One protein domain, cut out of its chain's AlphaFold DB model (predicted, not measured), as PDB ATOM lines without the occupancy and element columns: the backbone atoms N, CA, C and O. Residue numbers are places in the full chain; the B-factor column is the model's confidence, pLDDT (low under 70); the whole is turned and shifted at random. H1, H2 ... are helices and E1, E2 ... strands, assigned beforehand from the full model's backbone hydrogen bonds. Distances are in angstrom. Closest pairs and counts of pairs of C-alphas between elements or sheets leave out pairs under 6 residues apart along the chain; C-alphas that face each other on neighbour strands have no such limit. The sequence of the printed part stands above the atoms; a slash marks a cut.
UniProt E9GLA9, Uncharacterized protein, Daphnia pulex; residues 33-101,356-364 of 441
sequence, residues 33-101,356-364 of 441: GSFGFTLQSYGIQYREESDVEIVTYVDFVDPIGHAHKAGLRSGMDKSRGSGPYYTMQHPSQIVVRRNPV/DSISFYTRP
ATOM      1  N   GLY A  33     -20.298  22.481 215.548       94.44
ATOM      2  CA  GLY A  33     -19.203  22.165 216.458       94.44
ATOM      3  C   GLY A  33     -17.796  22.437 215.914       94.44
ATOM      4  O   GLY A  33     -16.841  22.257 216.668       94.44
ATOM      5  N   SER A  34     -17.633  22.966 214.697       95.44
ATOM      6  CA  SER A  34     -16.324  23.310 214.125       95.44
ATOM      7  C   SER A  34     -16.294  24.733 213.563       95.44
ATOM      8  O   SER A  34     -17.300  25.265 213.096       95.44
ATOM      9  N   PHE A  35     -15.122  25.364 213.599       96.50
ATOM     10  CA  PHE A  35     -14.880  26.633 212.907       96.50
ATOM     11  C   PHE A  35     -14.363  26.432 211.470       96.50
ATOM     12  O   PHE A  35     -14.352  27.372 210.676       96.50
ATOM     13  N   GLY A  36     -13.959  25.207 211.109       96.75
ATOM     14  CA  GLY A  36     -13.430  24.879 209.782       96.75
ATOM     15  C   GLY A  36     -11.962  25.263 209.569       96.75
ATOM     16  O   GLY A  36     -11.594  25.615 208.452       96.75
ATOM     17  N   PHE A  37     -11.129  25.237 210.613       97.44
ATOM     18  CA  PHE A  37      -9.675  25.390 210.498       97.44
ATOM     19  C   PHE A  37      -8.943  24.634 211.622       97.44
ATOM     20  O   PHE A  37      -9.552  24.306 212.642       97.44
ATOM     21  N   THR A  38      -7.644  24.379 211.447       96.31
ATOM     22  CA  THR A  38      -6.735  23.835 212.470       96.31
ATOM     23  C   THR A  38      -5.584  24.803 212.734       96.31
ATOM     24  O   THR A  38      -5.233  25.632 211.889       96.31
ATOM     25  N   LEU A  39      -5.001  24.710 213.929       96.44
ATOM     26  CA  LEU A  39      -3.838  25.496 214.333       96.44
ATOM     27  C   LEU A  39      -2.638  24.588 214.547       96.44
ATOM     28  O   LEU A  39      -2.788  23.473 215.043       96.44
ATOM     29  N   GLN A  40      -1.456  25.106 214.242       95.75
ATOM     30  CA  GLN A  40      -0.196  24.452 214.558       95.75
ATOM     31  C   GLN A  40       0.784  25.461 215.146       95.75
ATOM     32  O   GLN A  40       0.932  26.572 214.630       95.75
ATOM     33  N   SER A  41       1.442  25.075 216.236       95.81
ATOM     34  CA  SER A  41       2.415  25.908 216.939       95.81
ATOM     35  C   SER A  41       3.831  25.400 216.683       95.81
ATOM     36  O   SER A  41       4.085  24.198 216.748       95.81
ATOM     37  N   TYR A  42       4.751  26.319 216.410       95.69
ATOM     38  CA  TYR A  42       6.164  26.050 216.169       95.69
ATOM     39  C   TYR A  42       7.015  26.906 217.104       95.69
ATOM     40  O   TYR A  42       6.682  28.062 217.356       95.69
ATOM     41  N   GLY A  43       8.116  26.346 217.600       96.06
ATOM     42  CA  GLY A  43       9.136  27.106 218.317       96.06
ATOM     43  C   GLY A  43      10.127  27.730 217.342       96.06
ATOM     44  O   GLY A  43      10.758  27.016 216.564       96.06
ATOM     45  N   ILE A  44      10.265  29.050 217.384       94.25
ATOM     46  CA  ILE A  44      11.268  29.809 216.645       94.25
ATOM     47  C   ILE A  44      12.364  30.186 217.635       94.25
ATOM     48  O   ILE A  44      12.125  30.926 218.582       94.25
ATOM     49  N   GLN A  45      13.565  29.656 217.419       95.31
ATOM     50  CA  GLN A  45      14.742  30.028 218.197       95.31
ATOM     51  C   GLN A  45      15.540  31.078 217.424       95.31
ATOM     52  O   GLN A  45      15.980  30.828 216.296       95.31
ATOM     53  N   TYR A  46      15.727  32.252 218.021       94.00
ATOM     54  CA  TYR A  46      16.574  33.293 217.445       94.00
ATOM     55  C   TYR A  46      18.046  32.996 217.741       94.00
ATOM     56  O   TYR A  46      18.386  32.367 218.732       94.00
ATOM     57  N   ARG A  47      18.959  33.417 216.858       92.88
ATOM     58  CA  ARG A  47      20.399  33.142 217.049       92.88
ATOM     59  C   ARG A  47      21.006  33.891 218.234       92.88
ATOM     60  O   ARG A  47      22.010  33.443 218.772       92.88
ATOM     61  N   GLU A  48      20.438  35.043 218.570       93.69
ATOM     62  CA  GLU A  48      20.956  35.953 219.595       93.69
ATOM     63  C   GLU A  48      20.298  35.726 220.960       93.69
ATOM     64  O   GLU A  48      20.852  36.120 221.983       93.69
ATOM     65  N   GLU A  49      19.154  35.042 220.986       92.56
ATOM     66  CA  GLU A  49      18.369  34.792 222.188       92.56
ATOM     67  C   GLU A  49      18.363  33.287 222.473       92.56
ATOM     68  O   GLU A  49      18.144  32.466 221.584       92.56
ATOM     69  N   SER A  50      18.601  32.890 223.725       92.06
ATOM     70  CA  SER A  50      18.443  31.488 224.144       92.06
ATOM     71  C   SER A  50      16.986  31.028 224.133       92.06
ATOM     72  O   SER A  50      16.712  29.835 224.276       92.06
ATOM     73  N   ASP A  51      16.067  31.975 223.984       94.81
ATOM     74  CA  ASP A  51      14.652  31.777 224.195       94.81
ATOM     75  C   ASP A  51      13.981  31.290 222.906       94.81
ATOM     76  O   ASP A  51      14.322  31.675 221.786       94.81
ATOM     77  N   VAL A  52      13.024  30.381 223.080       94.81
ATOM     78  CA  VAL A  52      12.221  29.833 221.988       94.81
ATOM     79  C   VAL A  52      10.879  30.562 221.981       94.81
ATOM     80  O   VAL A  52      10.061  30.367 222.880       94.81
ATOM     81  N   GLU A  53      10.631  31.385 220.960       93.94
ATOM     82  CA  GLU A  53       9.331  32.028 220.750       93.94
ATOM     83  C   GLU A  53       8.357  31.010 220.148       93.94
ATOM     84  O   GLU A  53       8.580  30.479 219.060       93.94
ATOM     85  N   ILE A  54       7.253  30.726 220.839       94.31
ATOM     86  CA  ILE A  54       6.202  29.855 220.304       94.31
ATOM     87  C   ILE A  54       5.266  30.678 219.414       94.31
ATOM     88  O   ILE A  54       4.507  31.512 219.905       94.31
ATOM     89  N   VAL A  55       5.259  30.394 218.111       93.38
ATOM     90  CA  VAL A  55       4.374  31.040 217.133       93.38
ATOM     91  C   VAL A  55       3.322  30.055 216.648       93.38
ATOM     92  O   VAL A  55       3.629  28.913 216.315       93.38
ATOM     93  N   THR A  56       2.063  30.492 216.595       94.38
ATOM     94  CA  THR A  56       0.945  29.665 216.121       94.38
ATOM     95  C   THR A  56       0.473  30.139 214.750       94.38
ATOM     96  O   THR A  56       0.281  31.331 214.515       94.38
ATOM     97  N   TYR A  57       0.264  29.200 213.834       94.19
ATOM     98  CA  TYR A  57      -0.183  29.449 212.468       94.19
ATOM     99  C   TYR A  57      -1.468  28.677 212.194       94.19
ATOM    100  O   TYR A  57      -1.763  27.671 212.840       94.19
ATOM    101  N   VAL A  58      -2.229  29.153 211.212       95.75
ATOM    102  CA  VAL A  58      -3.359  28.409 210.659       95.75
ATOM    103  C   VAL A  58      -2.798  27.374 209.688       95.75
ATOM    104  O   VAL A  58      -2.304  27.742 208.622       95.75
ATOM    105  N   ASP A  59      -2.849  26.105 210.075       95.88
ATOM    106  CA  ASP A  59      -2.283  24.993 209.307       95.88
ATOM    107  C   ASP A  59      -3.225  24.599 208.164       95.88
ATOM    108  O   ASP A  59      -2.917  24.793 206.986       95.88
ATOM    109  N   PHE A  60      -4.450  24.202 208.504       96.31
ATOM    110  CA  PHE A  60      -5.488  23.862 207.540       96.31
ATOM    111  C   PHE A  60      -6.695  24.791 207.674       96.31
ATOM    112  O   PHE A  60      -7.105  25.150 208.775       96.31
ATOM    113  N   VAL A  61      -7.299  25.154 206.543       96.88
ATOM    114  CA  VAL A  61      -8.621  25.790 206.487       96.88
ATOM    115  C   VAL A  61      -9.471  24.966 205.536       96.88
ATOM    116  O   VAL A  61      -9.088  24.778 204.383       96.88
ATOM    117  N   ASP A  62     -10.622  24.496 206.007       96.88
ATOM    118  CA  ASP A  62     -11.583  23.775 205.177       96.88
ATOM    119  C   ASP A  62     -12.098  24.716 204.070       96.88
ATOM    120  O   ASP A  62     -12.712  25.738 204.398       96.88
ATOM    121  N   PRO A  63     -11.895  24.403 202.773       96.19
ATOM    122  CA  PRO A  63     -12.337  25.247 201.660       96.19
ATOM    123  C   PRO A  63     -13.843  25.546 201.651       96.19
ATOM    124  O   PRO A  63     -14.280  26.548 201.080       96.19
ATOM    125  N   ILE A  64     -14.655  24.688 202.273       95.94
ATOM    126  CA  ILE A  64     -16.114  24.842 202.365       95.94
ATOM    127  C   ILE A  64     -16.525  25.374 203.757       95.94
ATOM    128  O   ILE A  64     -17.666  25.804 203.967       95.94
ATOM    129  N   GLY A  65     -15.574  25.420 204.694       95.75
ATOM    130  CA  GLY A  65     -15.760  25.797 206.087       95.75
ATOM    131  C   GLY A  65     -16.034  27.283 206.328       95.75
ATOM    132  O   GLY A  65     -15.842  28.158 205.479       95.75
ATOM    133  N   HIS A  66     -16.480  27.576 207.549       95.81
ATOM    134  CA  HIS A  66     -16.878  28.919 207.983       95.81
ATOM    135  C   HIS A  66     -15.689  29.873 208.033       95.81
ATOM    136  O   HIS A  66     -15.796  31.017 207.597       95.81
ATOM    137  N   ALA A  67     -14.530  29.382 208.466       96.31
ATOM    138  CA  ALA A  67     -13.291  30.141 208.441       96.31
ATOM    139  C   ALA A  67     -12.880  30.578 207.030       96.31
ATOM    140  O   ALA A  67     -12.523  31.742 206.843       96.31
ATOM    141  N   HIS A  68     -12.994  29.703 206.023       95.62
ATOM    142  CA  HIS A  68     -12.694  30.075 204.639       95.62
ATOM    143  C   HIS A  68     -13.659  31.153 204.120       95.62
ATOM    144  O   HIS A  68     -13.220  32.141 203.530       95.62
ATOM    145  N   LYS A  69     -14.961  31.027 204.418       95.62
ATOM    146  CA  LYS A  69     -15.978  32.043 204.074       95.62
ATOM    147  C   LYS A  69     -15.733  33.388 204.766       95.62
ATOM    148  O   LYS A  69     -15.950  34.430 204.156       95.62
ATOM    149  N   ALA A  70     -15.227  33.374 206.000       95.81
ATOM    150  CA  ALA A  70     -14.803  34.569 206.733       95.81
ATOM    151  C   ALA A  70     -13.488  35.181 206.198       95.81
ATOM    152  O   ALA A  70     -13.061  36.251 206.636       95.81
ATOM    153  N   GLY A  71     -12.840  34.524 205.232       95.06
ATOM    154  CA  GLY A  71     -11.611  34.988 204.603       95.06
ATOM    155  C   GLY A  71     -10.338  34.625 205.365       95.06
ATOM    156  O   GLY A  71      -9.304  35.245 205.099       95.06
ATOM    157  N   LEU A  72     -10.398  33.648 206.280       95.12
ATOM    158  CA  LEU A  72      -9.213  33.019 206.858       95.12
ATOM    159  C   LEU A  72      -8.517  32.176 205.781       95.12
ATOM    160  O   LEU A  72      -9.169  31.498 204.985       95.12
ATOM    161  N   ARG A  73      -7.187  32.225 205.741       93.88
ATOM    162  CA  ARG A  73      -6.367  31.476 204.783       93.88
ATOM    163  C   ARG A  73      -5.336  30.653 205.541       93.88
ATOM    164  O   ARG A  73      -4.852  31.106 206.576       93.88
ATOM    165  N   SER A  74      -5.003  29.474 205.018       92.94
ATOM    166  CA  SER A  74      -3.882  28.693 205.543       92.94
ATOM    167  C   SER A  74      -2.593  29.496 205.370       92.94
ATOM    168  O   SER A  74      -2.334  30.058 204.302       92.94
ATOM    169  N   GLY A  75      -1.788  29.546 206.430       83.56
ATOM    170  CA  GLY A  75      -0.470  30.173 206.423       83.56
ATOM    171  C   GLY A  75       0.575  29.374 205.639       83.56
ATOM    172  O   GLY A  75       1.727  29.781 205.602       83.56
ATOM    173  N   MET A  76       0.208  28.246 205.024       61.56
ATOM    174  CA  MET A  76       1.120  27.351 204.306       61.56
ATOM    175  C   MET A  76       0.914  27.337 202.785       61.56
ATOM    176  O   MET A  76       1.613  26.593 202.097       61.56
ATOM    177  N   ASP A  77       0.010  28.151 202.224       68.00
ATOM    178  CA  ASP A  77      -0.214  28.182 200.772       68.00
ATOM    179  C   ASP A  77       0.949  28.866 200.025       68.00
ATOM    180  O   ASP A  77       0.883  30.024 199.616       68.00
ATOM    181  N   LYS A  78       2.042  28.117 199.839       60.97
ATOM    182  CA  LYS A  78       3.237  28.522 199.081       60.97
ATOM    183  C   LYS A  78       2.964  28.676 197.579       60.97
ATOM    184  O   LYS A  78       3.836  29.158 196.860       60.97
ATOM    185  N   SER A  79       1.794  28.246 197.089       57.25
ATOM    186  CA  SER A  79       1.482  28.212 195.653       57.25
ATOM    187  C   SER A  79       1.076  29.579 195.093       57.25
ATOM    188  O   SER A  79       1.310  29.870 193.919       57.25
ATOM    189  N   ARG A  80       0.536  30.465 195.938       55.62
ATOM    190  CA  ARG A  80       0.247  31.862 195.595       55.62
ATOM    191  C   ARG A  80       1.433  32.726 196.008       55.62
ATOM    192  O   ARG A  80       1.509  33.175 197.146       55.62
ATOM    193  N   GLY A  81       2.378  32.886 195.078       50.56
ATOM    194  CA  GLY A  81       3.701  33.490 195.272       50.56
ATOM    195  C   GLY A  81       3.787  34.635 196.289       50.56
ATOM    196  O   GLY A  81       2.938  35.514 196.296       50.56
ATOM    197  N   SER A  82       4.826  34.580 197.135       53.94
ATOM    198  CA  SER A  82       5.287  35.573 198.130       53.94
ATOM    199  C   SER A  82       4.232  36.479 198.789       53.94
ATOM    200  O   SER A  82       4.531  37.627 199.124       53.94
ATOM    201  N   GLY A  83       3.004  35.996 198.973       56.84
ATOM    202  CA  GLY A  83       2.006  36.690 199.772       56.84
ATOM    203  C   GLY A  83       2.434  36.679 201.241       56.84
ATOM    204  O   GLY A  83       3.089  35.728 201.676       56.84
ATOM    205  N   PRO A  84       2.096  37.714 202.022       57.06
ATOM    206  CA  PRO A  84       2.436  37.733 203.433       57.06
ATOM    207  C   PRO A  84       1.746  36.564 204.142       57.06
ATOM    208  O   PRO A  84       0.519  36.441 204.123       57.06
ATOM    209  N   TYR A  85       2.537  35.700 204.776       62.53
ATOM    210  CA  TYR A  85       2.008  34.642 205.625       62.53
ATOM    211  C   TYR A  85       1.328  35.269 206.843       62.53
ATOM    212  O   TYR A  85       1.856  36.217 207.433       62.53
ATOM    213  N   TYR A  86       0.159  34.751 207.211       62.44
ATOM    214  CA  TYR A  86      -0.555  35.181 208.406       62.44
ATOM    215  C   TYR A  86      -0.003  34.423 209.606       62.44
ATOM    216  O   TYR A  86      -0.211  33.216 209.737       62.44
ATOM    217  N   THR A  87       0.708  35.132 210.478       59.53
ATOM    218  CA  THR A  87       1.202  34.574 211.738       59.53
ATOM    219  C   THR A  87       0.325  35.079 212.876       59.53
ATOM    220  O   THR A  87      -0.078  36.248 212.903       59.53
ATOM    221  N   MET A  88      -0.019  34.196 213.812       66.50
ATOM    222  CA  MET A  88      -0.600  34.606 215.085       66.50
ATOM    223  C   MET A  88       0.521  34.552 216.110       66.50
ATOM    224  O   MET A  88       0.819  33.505 216.682       66.50
ATOM    225  N   GLN A  89       1.171  35.693 216.325       50.09
ATOM    226  CA  GLN A  89       2.261  35.764 217.297       50.09
ATOM    227  C   GLN A  89       1.761  35.541 218.735       50.09
ATOM    228  O   GLN A  89       2.568  35.299 219.616       50.09
ATOM    229  N   HIS A  90       0.461  35.698 219.014       50.62
ATOM    230  CA  HIS A  90      -0.076  35.692 220.379       50.62
ATOM    231  C   HIS A  90      -1.400  34.906 220.425       50.62
ATOM    232  O   HIS A  90      -2.471  35.507 220.304       50.62
ATOM    233  N   PRO A  91      -1.377  33.570 220.605       50.66
ATOM    234  CA  PRO A  91      -2.605  32.771 220.701       50.66
ATOM    235  C   PRO A  91      -3.489  33.183 221.893       50.66
ATOM    236  O   PRO A  91      -4.692  32.936 221.888       50.66
ATOM    237  N   SER A  92      -2.923  33.881 222.883       35.22
ATOM    238  CA  SER A  92      -3.645  34.472 224.015       35.22
ATOM    239  C   SER A  92      -4.611  35.597 223.632       35.22
ATOM    240  O   SER A  92      -5.496  35.916 224.418       35.22
ATOM    241  N   GLN A  93      -4.486  36.187 222.438       45.03
ATOM    242  CA  GLN A  93      -5.398  37.233 221.967       45.03
ATOM    243  C   GLN A  93      -6.588  36.673 221.183       45.03
ATOM    244  O   GLN A  93      -7.349  37.424 220.591       45.03
ATOM    245  N   ILE A  94      -6.801  35.362 221.162       53.16
ATOM    246  CA  ILE A  94      -7.996  34.803 220.539       53.16
ATOM    247  C   ILE A  94      -9.219  35.176 221.389       53.16
ATOM    248  O   ILE A  94      -9.496  34.566 222.421       53.16
ATOM    249  N   VAL A  95      -9.971  36.192 220.957       54.28
ATOM    250  CA  VAL A  95     -11.214  36.574 221.634       54.28
ATOM    251  C   VAL A  95     -12.323  35.658 221.135       54.28
ATOM    252  O   VAL A  95     -12.805  35.771 220.010       54.28
ATOM    253  N   VAL A  96     -12.721  34.715 221.980       54.97
ATOM    254  CA  VAL A  96     -13.853  33.834 221.707       54.97
ATOM    255  C   VAL A  96     -15.121  34.506 222.223       54.97
ATOM    256  O   VAL A  96     -15.308  34.668 223.429       54.97
ATOM    257  N   ARG A  97     -15.999  34.925 221.313       55.16
ATOM    258  CA  ARG A  97     -17.298  35.506 221.659       55.16
ATOM    259  C   ARG A  97     -18.349  34.398 221.734       55.16
ATOM    260  O   ARG A  97     -18.460  33.548 220.852       55.16
ATOM    261  N   ARG A  98     -19.154  34.401 222.793       53.59
ATOM    262  CA  ARG A  98     -20.354  33.559 222.879       53.59
ATOM    263  C   ARG A  98     -21.513  34.333 222.273       53.59
ATOM    264  O   ARG A  98     -21.770  35.456 222.706       53.59
ATOM    265  N   ASN A  99     -22.202  33.749 221.296       50.50
ATOM    266  CA  ASN A  99     -23.498  34.283 220.911       50.50
ATOM    267  C   ASN A  99     -24.488  33.883 222.014       50.50
ATOM    268  O   ASN A  99     -24.554  32.709 222.373       50.50
ATOM    269  N   PRO A 100     -25.229  34.824 222.619       50.31
ATOM    270  CA  PRO A 100     -26.281  34.454 223.549       50.31
ATOM    271  C   PRO A 100     -27.349  33.696 222.761       50.31
ATOM    272  O   PRO A 100     -28.072  34.284 221.956       50.31
ATOM    273  N   VAL A 101     -27.429  32.383 222.975       51.34
ATOM    274  CA  VAL A 101     -28.502  31.549 222.436       51.34
ATOM    275  C   VAL A 101     -29.814  32.090 222.996       51.34
ATOM    276  O   VAL A 101     -30.131  31.911 224.170       51.34
ATOM    277  N   ASP A 356     -19.333  29.785 220.416       70.69
ATOM    278  CA  ASP A 356     -20.020  29.988 219.122       70.69
ATOM    279  C   ASP A 356     -19.312  30.931 218.141       70.69
ATOM    280  O   ASP A 356     -19.647  30.946 216.961       70.69
ATOM    281  N   SER A 357     -18.330  31.724 218.568       69.56
ATOM    282  CA  SER A 357     -17.556  32.560 217.644       69.56
ATOM    283  C   SER A 357     -16.151  32.825 218.160       69.56
ATOM    284  O   SER A 357     -15.921  32.886 219.364       69.56
ATOM    285  N   ILE A 358     -15.205  32.978 217.245       76.25
ATOM    286  CA  ILE A 358     -13.787  33.172 217.537       76.25
ATOM    287  C   ILE A 358     -13.253  34.307 216.668       76.25
ATOM    288  O   ILE A 358     -13.588  34.395 215.485       76.25
ATOM    289  N   SER A 359     -12.451  35.194 217.250       63.94
ATOM    290  CA  SER A 359     -11.745  36.226 216.499       63.94
ATOM    291  C   SER A 359     -10.240  36.099 216.635       63.94
ATOM    292  O   SER A 359      -9.728  35.929 217.741       63.94
ATOM    293  N   PHE A 360      -9.554  36.207 215.499       70.81
ATOM    294  CA  PHE A 360      -8.097  36.135 215.403       70.81
ATOM    295  C   PHE A 360      -7.501  37.503 215.125       70.81
ATOM    296  O   PHE A 360      -8.075  38.293 214.372       70.81
ATOM    297  N   TYR A 361      -6.299  37.705 215.656       61.50
ATOM    298  CA  TYR A 361      -5.406  38.785 215.270       61.50
ATOM    299  C   TYR A 361      -4.297  38.188 214.413       61.50
ATOM    300  O   TYR A 361      -3.415  37.488 214.913       61.50
ATOM    301  N   THR A 362      -4.361  38.422 213.105       53.66
ATOM    302  CA  THR A 362      -3.327  37.946 212.182       53.66
ATOM    303  C   THR A 362      -2.405  39.090 211.803       53.66
ATOM    304  O   THR A 362      -2.897  40.133 211.368       53.66
ATOM    305  N   ARG A 363      -1.090  38.882 211.920       48.31
ATOM    306  CA  ARG A 363      -0.074  39.808 211.416       48.31
ATOM    307  C   ARG A 363       0.428  39.323 210.050       48.31
ATOM    308  O   ARG A 363       0.808  38.155 209.936       48.31
ATOM    309  N   PRO A 364       0.440  40.175 209.019       45.25
ATOM    310  CA  PRO A 364       1.115  39.886 207.766       45.25
ATOM    311  C   PRO A 364       2.625  39.855 208.004       45.25
ATOM    312  O   PRO A 364       3.190  40.710 208.688       45.25
TER     313      PRO A 364
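What this domain is: This is residues 33 to 101 and 356 to 364 of the 441 residues of an uncharacterized protein of Daphnia pulex (UniProt E9GLA9). What is the shape? A strongly twisted sheet curls like part of a barrel: short E3 bridges the long hairpin of E1 and E2 to E5 and E4, while small H1 grazes the sheet. What builds it? The 78 printed residues, under half in named elements, run E1 E2 H1 E3 E4 E5, mostly strand; the antiparallel sheet's order is E1 E2 E3 E5 E4. How compact? Elongated, 49 by 31 by 18 A, it is only just loose, close to compact, with radius of gyration of the C-alphas 14.2 A.

How they stand to each other: Which strands pair? E1, residues 37 to 45, and E2, residues 52 to 61, form a hairpin, with N 42 and O 55 within hydrogen-bond range at 2.8 A. E3, residues 86 to 88, neighbours E2 through N 88 and O 56, 3.0 A, and E5, residues 357 to 364, through N 363 and O 87, 3.0 A. E4, residues 95 to 97, neighbours E5 through N 97 and O 357, 2.8 A. Where is the helix? H1, residues 66 to 69, only grazes the sheet; its closest C-alphas to E2 are those of His 68 and Val 61, 6.2 A. It is too short for an O i to N i+4 pair.

Where its parts are: Where does E1 begin? C-alpha 37 is at (-9.675, 25.390, 210.498); E1 measures 26.0 A, E2 26.3 A. Where does E5 end? C-alpha 364 is at (1.115, 39.886, 207.766); E5 measures 22.4 A.

The domain as a whole: Where is the cut? Residues 102 to 355 are not printed; C-alphas 101 and 356 are 9.2 A apart. Which link is long? H1 to E3, residues 70 to 85. Where is confidence low? Residues 76 to 101, 357, 359 and 361 to 364 have pLDDT under 70.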